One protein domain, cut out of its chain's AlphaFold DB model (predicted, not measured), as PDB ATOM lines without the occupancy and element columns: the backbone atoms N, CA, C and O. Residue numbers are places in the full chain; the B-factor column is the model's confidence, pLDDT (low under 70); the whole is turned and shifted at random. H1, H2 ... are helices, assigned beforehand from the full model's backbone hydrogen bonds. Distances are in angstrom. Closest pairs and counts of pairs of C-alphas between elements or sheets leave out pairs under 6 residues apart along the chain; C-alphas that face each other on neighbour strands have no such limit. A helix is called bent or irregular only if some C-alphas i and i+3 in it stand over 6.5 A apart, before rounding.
ATOM      1  N   LEU A 241     134.180 126.252  95.021       91.88
ATOM      2  CA  LEU A 241     132.883 126.268  94.328       91.88
ATOM      3  C   LEU A 241     132.996 126.200  92.801       91.88
ATOM      4  O   LEU A 241     132.127 125.622  92.153       91.88
ATOM      5  N   ASP A 242     134.063 126.748  92.223       89.00
ATOM      6  CA  ASP A 242     134.298 126.719  90.775       89.00
ATOM      7  C   ASP A 242     134.188 125.313  90.139       89.00
ATOM      8  O   ASP A 242     133.429 125.163  89.180       89.00
ATOM      9  N   PRO A 243     134.856 124.257  90.646       91.62
ATOM     10  CA  PRO A 243     134.719 122.908  90.089       91.62
ATOM     11  C   PRO A 243     133.347 122.274  90.362       91.62
ATOM     12  O   PRO A 243     132.952 121.346  89.659       91.62
ATOM     13  N   VAL A 244     132.596 122.754  91.361       91.69
ATOM     14  CA  VAL A 244     131.237 122.261  91.641       91.69
ATOM     15  C   VAL A 244     130.281 122.688  90.534       91.69
ATOM     16  O   VAL A 244     129.456 121.880  90.116       91.69
ATOM     17  N   PHE A 245     130.434 123.902  89.996       90.56
ATOM     18  CA  PHE A 245     129.690 124.339  88.811       90.56
ATOM     19  C   PHE A 245     129.892 123.348  87.658       90.56
ATOM     20  O   PHE A 245     128.942 122.789  87.112       90.56
ATOM     21  N   ASP A 246     131.146 123.008  87.367       89.88
ATOM     22  CA  ASP A 246     131.476 122.083  86.284       89.88
ATOM     23  C   ASP A 246     130.948 120.660  86.522       89.88
ATOM     24  O   ASP A 246     130.908 119.882  85.573       89.88
ATOM     25  N   CYS A 247     130.513 120.312  87.741       89.31
ATOM     26  CA  CYS A 247     129.882 119.031  88.067       89.31
ATOM     27  C   CYS A 247     128.382 118.988  87.737       89.31
ATOM     28  O   CYS A 247     127.872 117.908  87.451       89.31
ATOM     29  N   PHE A 248     127.667 120.117  87.755       87.38
ATOM     30  CA  PHE A 248     126.236 120.162  87.405       87.38
ATOM     31  C   PHE A 248     125.983 120.438  85.916       87.38
ATOM     32  O   PHE A 248     124.874 120.222  85.430       87.38
ATOM     33  N   ARG A 249     127.005 120.882  85.179       89.31
ATOM     34  CA  ARG A 249     126.919 121.150  83.738       89.31
ATOM     35  C   ARG A 249     126.573 119.882  82.942       89.31
ATOM     36  O   ARG A 249     127.116 118.818  83.233       89.31
ATOM     37  N   LEU A 250     125.690 119.977  81.953       84.31
ATOM     38  CA  LEU A 250     125.392 118.880  81.019       84.31
ATOM     39  C   LEU A 250     126.223 119.036  79.738       84.31
ATOM     40  O   LEU A 250     126.623 120.149  79.394       84.31
ATOM     41  N   ASP A 251     126.487 117.936  79.032       80.19
ATOM     42  CA  ASP A 251     127.302 117.964  77.814       80.19
ATOM     43  C   ASP A 251     126.659 118.869  76.745       80.19
ATOM     44  O   ASP A 251     125.495 118.700  76.382       80.19
ATOM     45  N   GLY A 252     127.420 119.855  76.257       73.75
ATOM     46  CA  GLY A 252     126.974 120.800  75.227       73.75
ATOM     47  C   GLY A 252     126.195 122.025  75.724       73.75
ATOM     48  O   GLY A 252     125.711 122.789  74.892       73.75
ATOM     49  N   ARG A 253     126.076 122.237  77.044       79.00
ATOM     50  CA  ARG A 253     125.476 123.443  77.641       79.00
ATOM     51  C   ARG A 253     126.478 124.220  78.491       79.00
ATOM     52  O   ARG A 253     127.266 123.615  79.213       79.00
ATOM     53  N   ASP A 254     126.408 125.548  78.435       83.75
ATOM     54  CA  ASP A 254     127.222 126.457  79.262       83.75
ATOM     55  C   ASP A 254     126.499 126.906  80.545       83.75
ATOM     56  O   ASP A 254     127.097 127.524  81.427       83.75
ATOM     57  N   ASP A 255     125.218 126.564  80.656       86.31
ATOM     58  CA  ASP A 255     124.306 126.906  81.735       86.31
ATOM     59  C   ASP A 255     123.909 125.672  82.561       86.31
ATOM     60  O   ASP A 255     124.006 124.521  82.122       86.31
ATOM     61  N   ILE A 256     123.478 125.914  83.799       87.69
ATOM     62  CA  ILE A 256     123.120 124.857  84.752       87.69
ATOM     63  C   ILE A 256     121.699 125.055  85.237       87.69
ATOM     64  O   ILE A 256     121.322 126.166  85.580       87.69
ATOM     65  N   ASN A 257     120.932 123.971  85.353       86.31
ATOM     66  CA  ASN A 257     119.572 124.030  85.873       86.31
ATOM     67  C   ASN A 257     119.545 124.564  87.320       86.31
ATOM     68  O   ASN A 257     120.073 123.932  88.245       86.31
ATOM     69  N   ALA A 258     118.898 125.714  87.512       84.25
ATOM     70  CA  ALA A 258     118.864 126.410  88.792       84.25
ATOM     71  C   ALA A 258     118.107 125.618  89.866       84.25
ATOM     72  O   ALA A 258     118.541 125.557  91.019       84.25
ATOM     73  N   VAL A 259     117.028 124.933  89.479       84.12
ATOM     74  CA  VAL A 259     116.180 124.146  90.386       84.12
ATOM     75  C   VAL A 259     116.984 123.030  91.043       84.12
ATOM     76  O   VAL A 259     116.867 122.805  92.244       84.12
ATOM     77  N   VAL A 260     117.841 122.347  90.283       85.44
ATOM     78  CA  VAL A 260     118.654 121.234  90.797       85.44
ATOM     79  C   VAL A 260     119.669 121.728  91.825       85.44
ATOM     80  O   VAL A 260     119.800 121.137  92.898       85.44
ATOM     81  N   VAL A 261     120.347 122.843  91.534       87.00
ATOM     82  CA  VAL A 261     121.308 123.464  92.454       87.00
ATOM     83  C   VAL A 261     120.607 123.891  93.742       87.00
ATOM     84  O   VAL A 261     121.023 123.492  94.830       87.00
ATOM     85  N   GLN A 262     119.499 124.624  93.634       85.12
ATOM     86  CA  GLN A 262     118.726 125.069  94.793       85.12
ATOM     87  C   GLN A 262     118.220 123.889  95.630       85.12
ATOM     88  O   GLN A 262     118.348 123.901  96.854       85.12
ATOM     89  N   LYS A 263     117.696 122.834  94.990       84.25
ATOM     90  CA  LYS A 263     117.225 121.623  95.678       84.25
ATOM     91  C   LYS A 263     118.353 120.871  96.375       84.25
ATOM     92  O   LYS A 263     118.136 120.389  97.482       84.25
ATOM     93  N   SER A 264     119.546 120.813  95.783       86.19
ATOM     94  CA  SER A 264     120.712 120.182  96.417       86.19
ATOM     95  C   SER A 264     121.146 120.920  97.689       86.19
ATOM     96  O   SER A 264     121.369 120.298  98.725       86.19
ATOM     97  N   ILE A 265     121.164 122.256  97.655       84.69
ATOM     98  CA  ILE A 265     121.500 123.076  98.822       84.69
ATOM     99  C   ILE A 265     120.401 122.963  99.886       84.69
ATOM    100  O   ILE A 265     120.696 122.774 101.063       84.69
ATOM    101  N   GLN A 266     119.129 123.011  99.479       82.44
ATOM    102  CA  GLN A 266     117.992 122.848 100.386       82.44
ATOM    103  C   GLN A 266     118.003 121.474 101.074       82.44
ATOM    104  O   GLN A 266     117.765 121.398 102.277       82.44
ATOM    105  N   SER A 267     118.318 120.408 100.333       83.56
ATOM    106  CA  SER A 267     118.485 119.048 100.859       83.56
ATOM    107  C   SER A 267     119.587 118.992 101.917       83.56
ATOM    108  O   SER A 267     119.354 118.500 103.021       83.56
ATOM    109  N   PHE A 268     120.759 119.571 101.634       83.19
ATOM    110  CA  PHE A 268     121.842 119.637 102.613       83.19
ATOM    111  C   PHE A 268     121.430 120.392 103.876       83.19
ATOM    112  O   PHE A 268     121.652 119.898 104.976       83.19
ATOM    113  N   LEU A 269     120.796 121.559 103.735       75.88
ATOM    114  CA  LEU A 269     120.350 122.357 104.878       75.88
ATOM    115  C   LEU A 269     119.299 121.615 105.715       75.88
ATOM    116  O   LEU A 269     119.362 121.653 106.939       75.88
ATOM    117  N   GLN A 270     118.377 120.884 105.085       71.94
ATOM    118  CA  GLN A 270     117.407 120.040 105.794       71.94
ATOM    119  C   GLN A 270     118.077 118.898 106.568       71.94
ATOM    120  O   GLN A 270     117.640 118.565 107.669       71.94
ATOM    121  N   ILE A 271     119.147 118.318 106.025       69.06
ATOM    122  CA  ILE A 271     119.947 117.299 106.716       69.06
ATOM    123  C   ILE A 271     120.760 117.938 107.855       69.06
ATOM    124  O   ILE A 271     120.805 117.391 108.955       69.06
ATOM    125  N   ALA A 272     121.337 119.119 107.625       63.88
ATOM    126  CA  ALA A 272     122.151 119.856 108.588       63.88
ATOM    127  C   ALA A 272     121.344 120.408 109.780       63.88
ATOM    128  O   ALA A 272     121.889 120.534 110.870       63.88
ATOM    129  N   ILE A 273     120.041 120.665 109.622       55.62
ATOM    130  CA  ILE A 273     119.136 121.018 110.735       55.62
ATOM    131  C   ILE A 273     119.002 119.868 111.760       55.62
ATOM    132  O   ILE A 273     118.663 120.117 112.912       55.62
ATOM    133  N   ASN A 274     119.322 118.621 111.387       55.66
ATOM    134  CA  ASN A 274     119.332 117.467 112.301       55.66
ATOM    135  C   ASN A 274     120.723 117.172 112.908       55.66
ATOM    136  O   ASN A 274     120.927 116.112 113.504       55.66
ATOM    137  N   LEU A 275     121.695 118.068 112.725       50.81
ATOM    138  CA  LEU A 275     123.080 117.905 113.173       50.81
ATOM    139  C   LEU A 275     123.245 118.460 114.609       50.81
ATOM    140  O   LEU A 275     122.609 119.460 114.940       50.81
ATOM    141  N   PRO A 276     124.053 117.832 115.490       47.81
ATOM    142  CA  PRO A 276     124.200 118.258 116.887       47.81
ATOM    143  C   PRO A 276     124.610 119.734 117.028       47.81
ATOM    144  O   PRO A 276     125.387 120.242 116.222       47.81
ATOM    145  N   GLU A 277     124.140 120.387 118.103       51.84
ATOM    146  CA  GLU A 277     124.281 121.828 118.416       51.84
ATOM    147  C   GLU A 277     125.705 122.399 118.262       51.84
ATOM    148  O   GLU A 277     125.874 123.590 118.025       51.84
ATOM    149  N   ASN A 278     126.736 121.556 118.305       48.47
ATOM    150  CA  ASN A 278     128.138 121.936 118.112       48.47
ATOM    151  C   ASN A 278     128.481 122.379 116.671       48.47
ATOM    152  O   ASN A 278     129.538 122.965 116.455       48.47
ATOM    153  N   LEU A 279     127.613 122.091 115.694       51.12
ATOM    154  CA  LEU A 279     127.730 122.517 114.290       51.12
ATOM    155  C   LEU A 279     126.678 123.577 113.916       51.12
ATOM    156  O   LEU A 279     126.574 123.961 112.750       51.12
ATOM    157  N   MET A 280     125.910 124.076 114.896       47.56
ATOM    158  CA  MET A 280     124.982 125.191 114.705       47.56
ATOM    159  C   MET A 280     125.764 126.496 114.593       47.56
ATOM    160  O   MET A 280     126.092 127.185 115.555       47.56
ATOM    161  N   ILE A 281     126.099 126.798 113.352       49.16
ATOM    162  CA  ILE A 281     126.799 127.993 112.920       49.16
ATOM    163  C   ILE A 281     125.918 129.226 113.192       49.16
ATOM    164  O   ILE A 281     124.970 129.496 112.461       49.16
ATOM    165  N   THR A 282     126.290 130.008 114.213       40.06
ATOM    166  CA  THR A 282     125.856 131.392 114.533       40.06
ATOM    167  C   THR A 282     124.377 131.663 114.882       40.06
ATOM    168  O   THR A 282     123.444 131.137 114.294       40.06
ATOM    169  N   GLU A 283     124.178 132.600 115.821       41.84
ATOM    170  CA  GLU A 283     122.924 133.058 116.465       41.84
ATOM    171  C   GLU A 283     121.818 133.613 115.541       41.84
ATOM    172  O   GLU A 283     120.804 134.123 116.025       41.84
ATOM    173  N   ARG A 284     121.972 133.556 114.216       39.22
ATOM    174  CA  ARG A 284     120.926 133.982 113.283       39.22
ATOM    175  C   ARG A 284     120.418 132.778 112.506       39.22
ATOM    176  O   ARG A 284     121.166 132.249 111.687       39.22
ATOM    177  N   PRO A 285     119.150 132.378 112.694       38.66
ATOM    178  CA  PRO A 285     118.553 131.393 111.817       38.66
ATOM    179  C   PRO A 285     118.547 132.001 110.414       38.66
ATOM    180  O   PRO A 285     117.846 132.980 110.156       38.66
ATOM    181  N   VAL A 286     119.343 131.448 109.496       46.69
ATOM    182  CA  VAL A 286     119.216 131.748 108.066       46.69
ATOM    183  C   VAL A 286     117.985 130.999 107.568       46.69
ATOM    184  O   VAL A 286     118.056 130.000 106.863       46.69
ATOM    185  N   VAL A 287     116.822 131.471 108.001       49.62
ATOM    186  CA  VAL A 287     115.533 131.129 107.420       49.62
ATOM    187  C   VAL A 287     114.833 132.444 107.124       49.62
ATOM    188  O   VAL A 287     113.919 132.869 107.817       49.62
ATOM    189  N   HIS A 288     115.314 133.108 106.079       41.28
ATOM    190  CA  HIS A 288     114.412 133.713 105.110       41.28
ATOM    191  C   HIS A 288     115.121 133.761 103.757       41.28
ATOM    192  O   HIS A 288     115.604 134.792 103.305       41.28
ATOM    193  N   VAL A 289     115.226 132.593 103.121       44.50
ATOM    194  CA  VAL A 289     115.295 132.565 101.660       44.50
ATOM    195  C   VAL A 289     113.855 132.828 101.237       44.50
ATOM    196  O   VAL A 289     112.978 132.007 101.517       44.50
ATOM    197  N   GLU A 290     113.574 134.020 100.710       38.00
ATOM    198  CA  GLU A 290     112.320 134.259  99.992       38.00
ATOM    199  C   GLU A 290     112.107 133.098  99.008       38.00
ATOM    200  O   GLU A 290     113.084 132.621  98.416       38.00
ATOM    201  N   PRO A 291     110.880 132.563  98.886       42.75
ATOM    202  CA  PRO A 291     110.619 131.520  97.915       42.75
ATOM    203  C   PRO A 291     111.040 132.047  96.548       42.75
ATOM    204  O   PRO A 291     110.551 133.086  96.125       42.75
ATOM    205  N   VAL A 292     111.989 131.327  95.950       45.78
ATOM    206  CA  VAL A 292     112.135 131.087  94.515       45.78
ATOM    207  C   VAL A 292     111.669 132.272  93.676       45.78
ATOM    208  O   VAL A 292     110.474 132.451  93.460       45.78
ATOM    209  N   ASP A 293     112.612 133.024  93.115       46.75
ATOM    210  CA  ASP A 293     112.288 133.744  91.892       46.75
ATOM    211  C   ASP A 293     111.946 132.651  90.865       46.75
ATOM    212  O   ASP A 293     112.834 131.976  90.338       46.75
ATOM    213  N   GLU A 294     110.650 132.390  90.662       51.38
ATOM    214  CA  GLU A 294     110.087 131.363  89.762       51.38
ATOM    215  C   GLU A 294     110.523 131.567  88.295       51.38
ATOM    216  O   GLU A 294     110.157 130.797  87.414       51.38
ATOM    217  N   ASN A 295     111.355 132.581  88.045       53.66
ATOM    218  CA  ASN A 295     111.768 133.086  86.750       53.66
ATOM    219  C   ASN A 295     113.187 132.665  86.319       53.66
ATOM    220  O   ASN A 295     113.566 132.950  85.184       53.66
ATOM    221  N   VAL A 296     113.994 132.017  87.176       60.88
ATOM    222  CA  VAL A 296     115.363 131.595  86.805       60.88
ATOM    223  C   VAL A 296     115.397 130.101  86.501       60.88
ATOM    224  O   VAL A 296     115.495 129.269  87.399       60.88
ATOM    225  N   GLU A 297     115.333 129.751  85.217       72.25
ATOM    226  CA  GLU A 297     115.434 128.356  84.764       72.25
ATOM    227  C   GLU A 297     116.874 127.821  84.868       72.25
ATOM    228  O   GLU A 297     117.096 126.659  85.236       72.25
ATOM    229  N   CYS A 298     117.864 128.684  84.608       81.56
ATOM    230  CA  CYS A 298     119.273 128.315  84.539       81.56
ATOM    231  C   CYS A 298     120.195 129.370  85.168       81.56
ATOM    232  O   CYS A 298     119.913 130.561  85.099       81.56
ATOM    233  N   TYR A 299     121.324 128.927  85.726       84.00
ATOM    234  CA  TYR A 299     122.403 129.776  86.222       84.00
ATOM    235  C   TYR A 299     123.588 129.807  85.262       84.00
ATOM    236  O   TYR A 299     124.112 128.761  84.861       84.00
ATOM    237  N   ILE A 300     124.080 131.017  84.997       87.69
ATOM    238  CA  ILE A 300     125.419 131.254  84.445       87.69
ATOM    239  C   ILE A 300     126.451 131.159  85.586       87.69
ATOM    240  O   ILE A 300     126.127 131.364  86.757       87.69
ATOM    241  N   ARG A 301     127.723 130.873  85.272       87.25
ATOM    242  CA  ARG A 301     128.810 130.707  86.263       87.25
ATOM    243  C   ARG A 301     128.870 131.825  87.312       87.25
ATOM    244  O   ARG A 301     129.032 131.547  88.499       87.25
ATOM    245  N   SER A 302     128.716 133.081  86.890       87.06
ATOM    246  CA  SER A 302     128.703 134.243  87.788       87.06
ATOM    247  C   SER A 302     127.517 134.231  88.749       87.06
ATOM    248  O   SER A 302     127.697 134.502  89.933       87.06
ATOM    249  N   GLU A 303     126.327 133.884  88.261       87.81
ATOM    250  CA  GLU A 303     125.091 133.862  89.046       87.81
ATOM    251  C   GLU A 303     125.126 132.743  90.088       87.81
ATOM    252  O   GLU A 303     124.840 132.985  91.263       87.81
ATOM    253  N   PHE A 304     125.591 131.554  89.684       88.94
ATOM    254  CA  PHE A 304     125.845 130.433  90.588       88.94
ATOM    255  C   PHE A 304     126.782 130.840  91.729       88.94
ATOM    256  O   PHE A 304     126.441 130.682  92.899       88.94
ATOM    257  N   LEU A 305     127.936 131.429  91.398       88.94
ATOM    258  CA  LEU A 305     128.903 131.883  92.397       88.94
ATOM    259  C   LEU A 305     128.289 132.919  93.342       88.94
ATOM    260  O   LEU A 305     128.481 132.811  94.550       88.94
ATOM    261  N   THR A 306     127.540 133.900  92.831       87.06
ATOM    262  CA  THR A 306     126.900 134.915  93.683       87.06
ATOM    263  C   THR A 306     125.852 134.322  94.620       87.06
ATOM    264  O   THR A 306     125.859 134.638  95.811       87.06
ATOM    265  N   TYR A 307     125.002 133.428  94.112       85.56
ATOM    266  CA  TYR A 307     123.945 132.784  94.885       85.56
ATOM    267  C   TYR A 307     124.528 131.874  95.969       85.56
ATOM    268  O   TYR A 307     124.227 132.026  97.154       85.56
ATOM    269  N   THR A 308     125.432 130.969  95.592       86.50
ATOM    270  CA  THR A 308     126.010 130.007  96.530       86.50
ATOM    271  C   THR A 308     126.920 130.690  97.551       86.50
ATOM    272  O   THR A 308     126.868 130.344  98.729       86.50
ATOM    273  N   MET A 309     127.694 131.716  97.168       86.44
ATOM    274  CA  MET A 309     128.523 132.464  98.125       86.44
ATOM    275  C   MET A 309     127.694 133.210  99.174       86.44
ATOM    276  O   MET A 309     128.128 133.293 100.321       86.44
ATOM    277  N   ALA A 310     126.510 133.723  98.823       83.88
ATOM    278  CA  ALA A 310     125.623 134.368  99.793       83.88
ATOM    279  C   ALA A 310     125.173 133.394 100.897       83.88
ATOM    280  O   ALA A 310     125.078 133.781 102.062       83.88
ATOM    281  N   LEU A 311     124.965 132.124 100.542       80.75
ATOM    282  CA  LEU A 311     124.541 131.065 101.464       80.75
ATOM    283  C   LEU A 311     125.704 130.468 102.263       80.75
ATOM    284  O   LEU A 311     125.538 130.088 103.418       80.75
ATOM    285  N   VAL A 312     126.890 130.398 101.658       83.25
ATOM    286  CA  VAL A 312     128.082 129.771 102.246       83.25
ATOM    287  C   VAL A 312     128.893 130.729 103.123       83.25
ATOM    288  O   VAL A 312     129.657 130.286 103.984       83.25
ATOM    289  N   ARG A 313     128.736 132.047 102.948       82.25
ATOM    290  CA  ARG A 313     129.438 133.063 103.746       82.25
ATOM    291  C   ARG A 313     129.409 132.788 105.259       82.25
ATOM    292  O   ARG A 313     130.496 132.777 105.829       82.25
ATOM    293  N   PRO A 314     128.252 132.524 105.899       80.69
ATOM    294  CA  PRO A 314     128.214 132.266 107.338       80.69
ATOM    295  C   PRO A 314     128.791 130.903 107.741       80.69
ATOM    296  O   PRO A 314     129.123 130.733 108.906       80.69
ATOM    297  N   LEU A 315     128.917 129.932 106.827       79.56
ATOM    298  CA  LEU A 315     129.314 128.560 107.163       79.56
ATOM    299  C   LEU A 315     130.771 128.465 107.630       79.56
ATOM    300  O   LEU A 315     131.643 129.121 107.063       79.56
ATOM    301  N   SER A 316     131.067 127.597 108.601       85.25
ATOM    302  CA  SER A 316     132.455 127.207 108.881       85.25
ATOM    303  C   SER A 316     133.052 126.449 107.686       85.25
ATOM    304  O   SER A 316     132.316 125.888 106.868       85.25
ATOM    305  N   MET A 317     134.383 126.407 107.576       85.44
ATOM    306  CA  MET A 317     135.054 125.661 106.500       85.44
ATOM    307  C   MET A 317     134.696 124.166 106.509       85.44
ATOM    308  O   MET A 317     134.472 123.590 105.451       85.44
ATOM    309  N   GLU A 318     134.540 123.563 107.689       85.56
ATOM    310  CA  GLU A 318     134.151 122.153 107.837       85.56
ATOM    311  C   GLU A 318     132.745 121.877 107.282       85.56
ATOM    312  O   GLU A 318     132.537 120.934 106.518       85.56
ATOM    313  N   ALA A 319     131.769 122.727 107.624       83.31
ATOM    314  CA  ALA A 319     130.408 122.592 107.113       83.31
ATOM    315  C   ALA A 319     130.319 122.890 105.614       83.31
ATOM    316  O   ALA A 319     129.524 122.274 104.903       83.31
ATOM    317  N   PHE A 320     131.150 123.812 105.128       88.56
ATOM    318  CA  PHE A 320     131.265 124.095 103.707       88.56
ATOM    319  C   PHE A 320     131.828 122.907 102.920       88.56
ATOM    320  O   PHE A 320     131.262 122.558 101.886       88.56
ATOM    321  N   ASP A 321     132.884 122.253 103.403       88.75
ATOM    322  CA  ASP A 321     133.459 121.089 102.722       88.75
ATOM    323  C   ASP A 321     132.436 119.935 102.636       88.75
ATOM    324  O   ASP A 321     132.286 119.319 101.578       88.75
ATOM    325  N   MET A 322     131.633 119.724 103.689       87.94
ATOM    326  CA  MET A 322     130.510 118.774 103.662       87.94
ATOM    327  C   MET A 322     129.421 119.160 102.643       87.94
ATOM    328  O   MET A 322     128.888 118.292 101.946       87.94
ATOM    329  N   LEU A 323     129.090 120.452 102.524       88.81
ATOM    330  CA  LEU A 323     128.136 120.943 101.523       88.81
ATOM    331  C   LEU A 323     128.658 120.711 100.100       88.81
ATOM    332  O   LEU A 323     127.904 120.262  99.236       88.81
ATOM    333  N   VAL A 324     129.936 121.006  99.850       91.25
ATOM    334  CA  VAL A 324     130.579 120.803  98.546       91.25
ATOM    335  C   VAL A 324     130.520 119.332  98.143       91.25
ATOM    336  O   VAL A 324     130.126 119.026  97.017       91.25
ATOM    337  N   GLU A 325     130.837 118.418  99.060       90.69
ATOM    338  CA  GLU A 325     130.752 116.977  98.807       90.69
ATOM    339  C   GLU A 325     129.310 116.533  98.500       90.69
ATOM    340  O   GLU A 325     129.071 115.798  97.532       90.69
ATOM    341  N   HIS A 326     128.330 117.024  99.268       89.88
ATOM    342  CA  HIS A 326     126.914 116.743  99.024       89.88
ATOM    343  C   HIS A 326     126.468 117.237  97.646       89.88
ATOM    344  O   HIS A 326     125.870 116.484  96.878       89.88
ATOM    345  N   MET A 327     126.807 118.479  97.297       90.56
ATOM    346  CA  MET A 327     126.473 119.062  96.003       90.56
ATOM    347  C   MET A 327     127.094 118.277  94.848       90.56
ATOM    348  O   MET A 327     126.402 117.972  93.879       90.56
ATOM    349  N   GLN A 328     128.363 117.876  94.955       91.75
ATOM    350  CA  GLN A 328     129.006 117.032  93.945       91.75
ATOM    351  C   GLN A 328     128.300 115.679  93.785       91.75
ATOM    352  O   GLN A 328     128.173 115.175  92.667       91.75
ATOM    353  N   ARG A 329     127.814 115.085  94.880       89.69
ATOM    354  CA  ARG A 329     127.041 113.839  94.832       89.69
ATOM    355  C   ARG A 329     125.695 114.028  94.135       89.69
ATOM    356  O   ARG A 329     125.396 113.267  93.218       89.69
ATOM    357  N   CYS A 330     124.939 115.065  94.495       88.88
ATOM    358  CA  CYS A 330     123.679 115.401  93.829       88.88
ATOM    359  C   CYS A 330     123.879 115.679  92.335       88.88
ATOM    360  O   CYS A 330     123.062 115.272  91.514       88.88
ATOM    361  N   ALA A 331     124.983 116.331  91.968       89.81
ATOM    362  CA  ALA A 331     125.316 116.607  90.577       89.81
ATOM    363  C   ALA A 331     125.540 115.322  89.763       89.81
ATOM    364  O   ALA A 331     125.050 115.204  88.637       89.81
ATOM    365  N   ARG A 332     126.238 114.331  90.339       88.69
ATOM    366  CA  ARG A 332     126.427 113.012  89.709       88.69
ATOM    367  C   ARG A 332     125.099 112.291  89.502       88.69
ATOM    368  O   ARG A 332     124.817 111.861  88.388       88.69
ATOM    369  N   GLU A 333     124.272 112.222  90.542       89.44
ATOM    370  CA  GLU A 333     122.955 111.573  90.480       89.44
ATOM    371  C   GLU A 333     122.041 112.254  89.450       89.44
ATOM    372  O   GLU A 333     121.369 111.587  88.664       89.44
ATOM    373  N   TYR A 334     122.076 113.589  89.382       88.38
ATOM    374  CA  TYR A 334     121.351 114.355  88.374       88.38
ATOM    375  C   TYR A 334     121.795 114.007  86.948       88.38
ATOM    376  O   TYR A 334     120.954 113.711  86.097       88.38
ATOM    377  N   ARG A 335     123.106 113.985  86.680       87.12
ATOM    378  CA  ARG A 335     123.644 113.611  85.363       87.12
ATOM    379  C   ARG A 335     123.264 112.194  84.964       87.12
ATOM    380  O   ARG A 335     122.857 111.963  83.829       87.12
ATOM    381  N   GLU A 336     123.386 111.246  85.887       87.50
ATOM    382  CA  GLU A 336     123.001 109.856  85.647       87.50
ATOM    383  C   GLU A 336     121.511 109.744  85.317       87.50
ATOM    384  O   GLU A 336     121.155 109.072  84.348       87.50
ATOM    385  N   HIS A 337     120.654 110.455  86.053       86.81
ATOM    386  CA  HIS A 337     119.218 110.482  85.804       86.81
ATOM    387  C   HIS A 337     118.875 111.078  84.430       86.81
ATOM    388  O   HIS A 337     118.086 110.496  83.685       86.81
ATOM    389  N   VAL A 338     119.493 112.202  84.050       85.12
ATOM    390  CA  VAL A 338     119.303 112.808  82.718       85.12
ATOM    391  C   VAL A 338     119.769 111.855  81.616       85.12
ATOM    392  O   VAL A 338     119.036 111.618  80.659       85.12
ATOM    393  N   ASN A 339     120.937 111.230  81.773       86.12
ATOM    394  CA  ASN A 339     121.465 110.275  80.799       86.12
ATOM    395  C   ASN A 339     120.584 109.028  80.656       86.12
ATOM    396  O   ASN A 339     120.387 108.530  79.547       86.12
ATOM    397  N   GLN A 340     120.042 108.509  81.759       86.62
ATOM    398  CA  GLN A 340     119.078 107.407  81.721       86.62
ATOM    399  C   GLN A 340     117.789 107.826  81.012       86.62
ATOM    400  O   GLN A 340     117.269 107.062  80.199       86.62
ATOM    401  N   ARG A 341     117.303 109.047  81.263       87.12
ATOM    402  CA  ARG A 341     116.104 109.580  80.614       87.12
ATOM    403  C   ARG A 341     116.285 109.721  79.106       87.12
ATOM    404  O   ARG A 341     115.465 109.191  78.368       87.12
ATOM    405  N   LEU A 342     117.397 110.305  78.657       84.69
ATOM    406  CA  LEU A 342     117.727 110.426  77.232       84.69
ATOM    407  C   LEU A 342     117.779 109.059  76.534       84.69
ATOM    408  O   LEU A 342     117.246 108.899  75.439       84.69
ATOM    409  N   LYS A 343     118.374 108.045  77.176       86.62
ATOM    410  CA  LYS A 343     118.393 106.672  76.642       86.62
ATOM    411  C   LYS A 343     116.988 106.090  76.499       86.62
ATOM    412  O   LYS A 343     116.707 105.429  75.502       86.62
ATOM    413  N   LEU A 344     116.121 106.311  77.489       90.25
ATOM    414  CA  LEU A 344     114.731 105.861  77.431       90.25
ATOM    415  C   LEU A 344     113.954 106.593  76.335       90.25
ATOM    416  O   LEU A 344     113.223 105.937  75.604       90.25
ATOM    417  N   ASP A 345     114.154 107.899  76.168       86.19
ATOM    418  CA  ASP A 345     113.477 108.678  75.130       86.19
ATOM    419  C   ASP A 345     113.846 108.155  73.729       86.19
ATOM    420  O   ASP A 345     112.956 107.848  72.935       86.19
ATOM    421  N   VAL A 346     115.135 107.896  73.469       89.12
ATOM    422  CA  VAL A 346     115.600 107.263  72.218       89.12
ATOM    423  C   VAL A 346     114.974 105.878  72.024       89.12
ATOM    424  O   VAL A 346     114.509 105.551  70.934       89.12
ATOM    425  N   LEU A 347     114.909 105.054  73.078       89.44
ATOM    426  CA  LEU A 347     114.250 103.745  73.010       89.44
ATOM    427  C   LEU A 347     112.753 103.866  72.703       89.44
ATOM    428  O   LEU A 347     112.229 103.057  71.938       89.44
ATOM    429  N   THR A 348     112.062 104.861  73.267       89.31
ATOM    430  CA  THR A 348     110.647 105.098  72.960       89.31
ATOM    431  C   THR A 348     110.448 105.578  71.529       89.31
ATOM    432  O   THR A 348     109.513 105.124  70.877       89.31
ATOM    433  N   GLU A 349     111.338 106.418  71.003       87.69
ATOM    434  CA  GLU A 349     111.284 106.873  69.614       87.69
ATOM    435  C   GLU A 349     111.486 105.704  68.641       87.69
ATOM    436  O   GLU A 349     110.694 105.528  67.712       87.69
ATOM    437  N   ILE A 350     112.467 104.837  68.918       88.12
ATOM    438  CA  ILE A 350     112.679 103.598  68.161       88.12
ATOM    439  C   ILE A 350     111.436 102.706  68.247       88.12
ATOM    440  O   ILE A 350     110.948 102.246  67.218       88.12
ATOM    441  N   ALA A 351     110.873 102.496  69.441       87.00
ATOM    442  CA  ALA A 351     109.674 101.674  69.614       87.00
ATOM    443  C   ALA A 351     108.471 102.223  68.828       87.00
ATOM    444  O   ALA A 351     107.786 101.460  68.148       87.00
ATOM    445  N   ILE A 352     108.252 103.541  68.856       86.25
ATOM    446  CA  ILE A 352     107.202 104.215  68.081       86.25
ATOM    447  C   ILE A 352     107.449 104.058  66.573       86.25
ATOM    448  O   ILE A 352     106.499 103.843  65.821       86.25
ATOM    449  N   SER A 353     108.700 104.165  66.114       83.44
ATOM    450  CA  SER A 353     109.043 103.981  64.696       83.44
ATOM    451  C   SER A 353     108.771 102.548  64.219       83.44
ATOM    452  O   SER A 353     108.102 102.358  63.206       83.44
ATOM    453  N   CYS A 354     109.149 101.545  65.018       79.19
ATOM    454  CA  CYS A 354     108.885 100.137  64.729       79.19
ATOM    455  C   CYS A 354     107.382  99.813  64.701       79.19
ATOM    456  O   CYS A 354     106.939  99.011  63.879       79.19
ATOM    457  N   ASP A 355     106.586 100.424  65.585       79.75
ATOM    458  CA  ASP A 355     105.135 100.204  65.629       79.75
ATOM    459  C   ASP A 355     104.428 100.816  64.405       79.75
ATOM    460  O   ASP A 355     103.541 100.202  63.805       79.75
ATOM    461  N   LYS A 356     104.884 101.986  63.932       75.38
ATOM    462  CA  LYS A 356     104.395 102.590  62.678       75.38
ATOM    463  C   LYS A 356     104.674 101.704  61.459       75.38
ATOM    464  O   LYS A 356     103.790 101.543  60.614       75.38
TER     465      LYS A 356
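This is residues 241 to 356 of the 385 residues of an uncharacterized protein of Hydatigena taeniaeformis (UniProt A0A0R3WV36). One long helix, H4, makes the longest axis of the domain; three shorter helices, H1, H2 and H3, gather beside its first part as a small head, while residues 340 to 356 at its far end stick out as a bare arm. H1 and H2 pack on H4, H3 packs on H1, and the long link of residues 273 to 300 loops out from the end of H2 to the beginning of H3. The printed part has 116 residues with four named helices, H1, H2, H3 and H4 in that order along the chain, and no named strand; its class is all helix. It is loose, with a radius of gyration of the C-alphas of 17.6 A, and spans 64 by 29 by 26 A, a length to which the arm of H4 adds.

The printed part begins with H1, residues 241 to 248. It touches H4, residues 317 to 356, with the C-alphas of Phe 248 and Ala 331 closest at 4.9 A. The two run the same way at a shallow tilt of 20 degrees, and H4 touches H1 with residues 324 to 335 alone. Next comes H2, residues 258 to 272, which is close to H1 but not clearly touching it: the closest C-alphas, those of Phe 248 and Val 261, are 7.8 A apart. H2 touches H4, which touches it with residues 323 to 334 alone; the closest C-alphas are those of Ser 264 and Met 327, 5.9 A apart. H2 and H4 run opposite ways at a steep tilt of 47 degrees. H3, residues 301 to 312, touches H1 with its residues 301 to 305 alone, the C-alphas of Phe 245 and Arg 301 being closest at 6.9 A; they run opposite ways at a steep tilt of 65 degrees. H3 and H4 are close but not clearly touching, with the C-alphas of Val 312 and Phe 320 closest at 6.7 A. H2 and H3 are near each other, with 11 pairs of C-alphas within 10 A and the closest pair at 8.3 A. The helix packing is mostly crossed, but only just: of 3 pairs that touch, 1 is at a shallow tilt. Residues 256 to 257 form a short antiparallel pairing with residues 298 to 299. In H2, H3 and H4 every O i to N i+4 pair is within hydrogen-bond range; in H1 it is 3 of 4.

H1 begins at C-alpha 241, at (132.883, 126.268, 94.328), and measures 11.4 A from first to last C-alpha. H2, residues 258 to 272, measures 21.1 A, and H3, residues 301 to 312, measures 16.0 A. H4 begins at C-alpha 317, at (135.054, 125.661, 106.500), and ends 58.2 A away at C-alpha 356, at (104.395, 102.590, 62.678). No helix is bent or irregular.

The two C-alphas farthest apart are those of Glu 283 and Lys 356, 64.5 A. Residues 273 to 278 and residues 340 to 356, the latter belonging to H4, stand free; without them the body has 93 residues, spans 43 by 27 by 21 A and has a radius of gyration of 13.3 A. The printed part has no cut. The link from H1 to H2 is short, that from H2 to H3 is long with 28 residues, and that from H3 to H4 is tight with 4. The mean pLDDT of the printed part is 77.5, and residues 271 to 296, of which 271 to 272 belong to H2, are under 70.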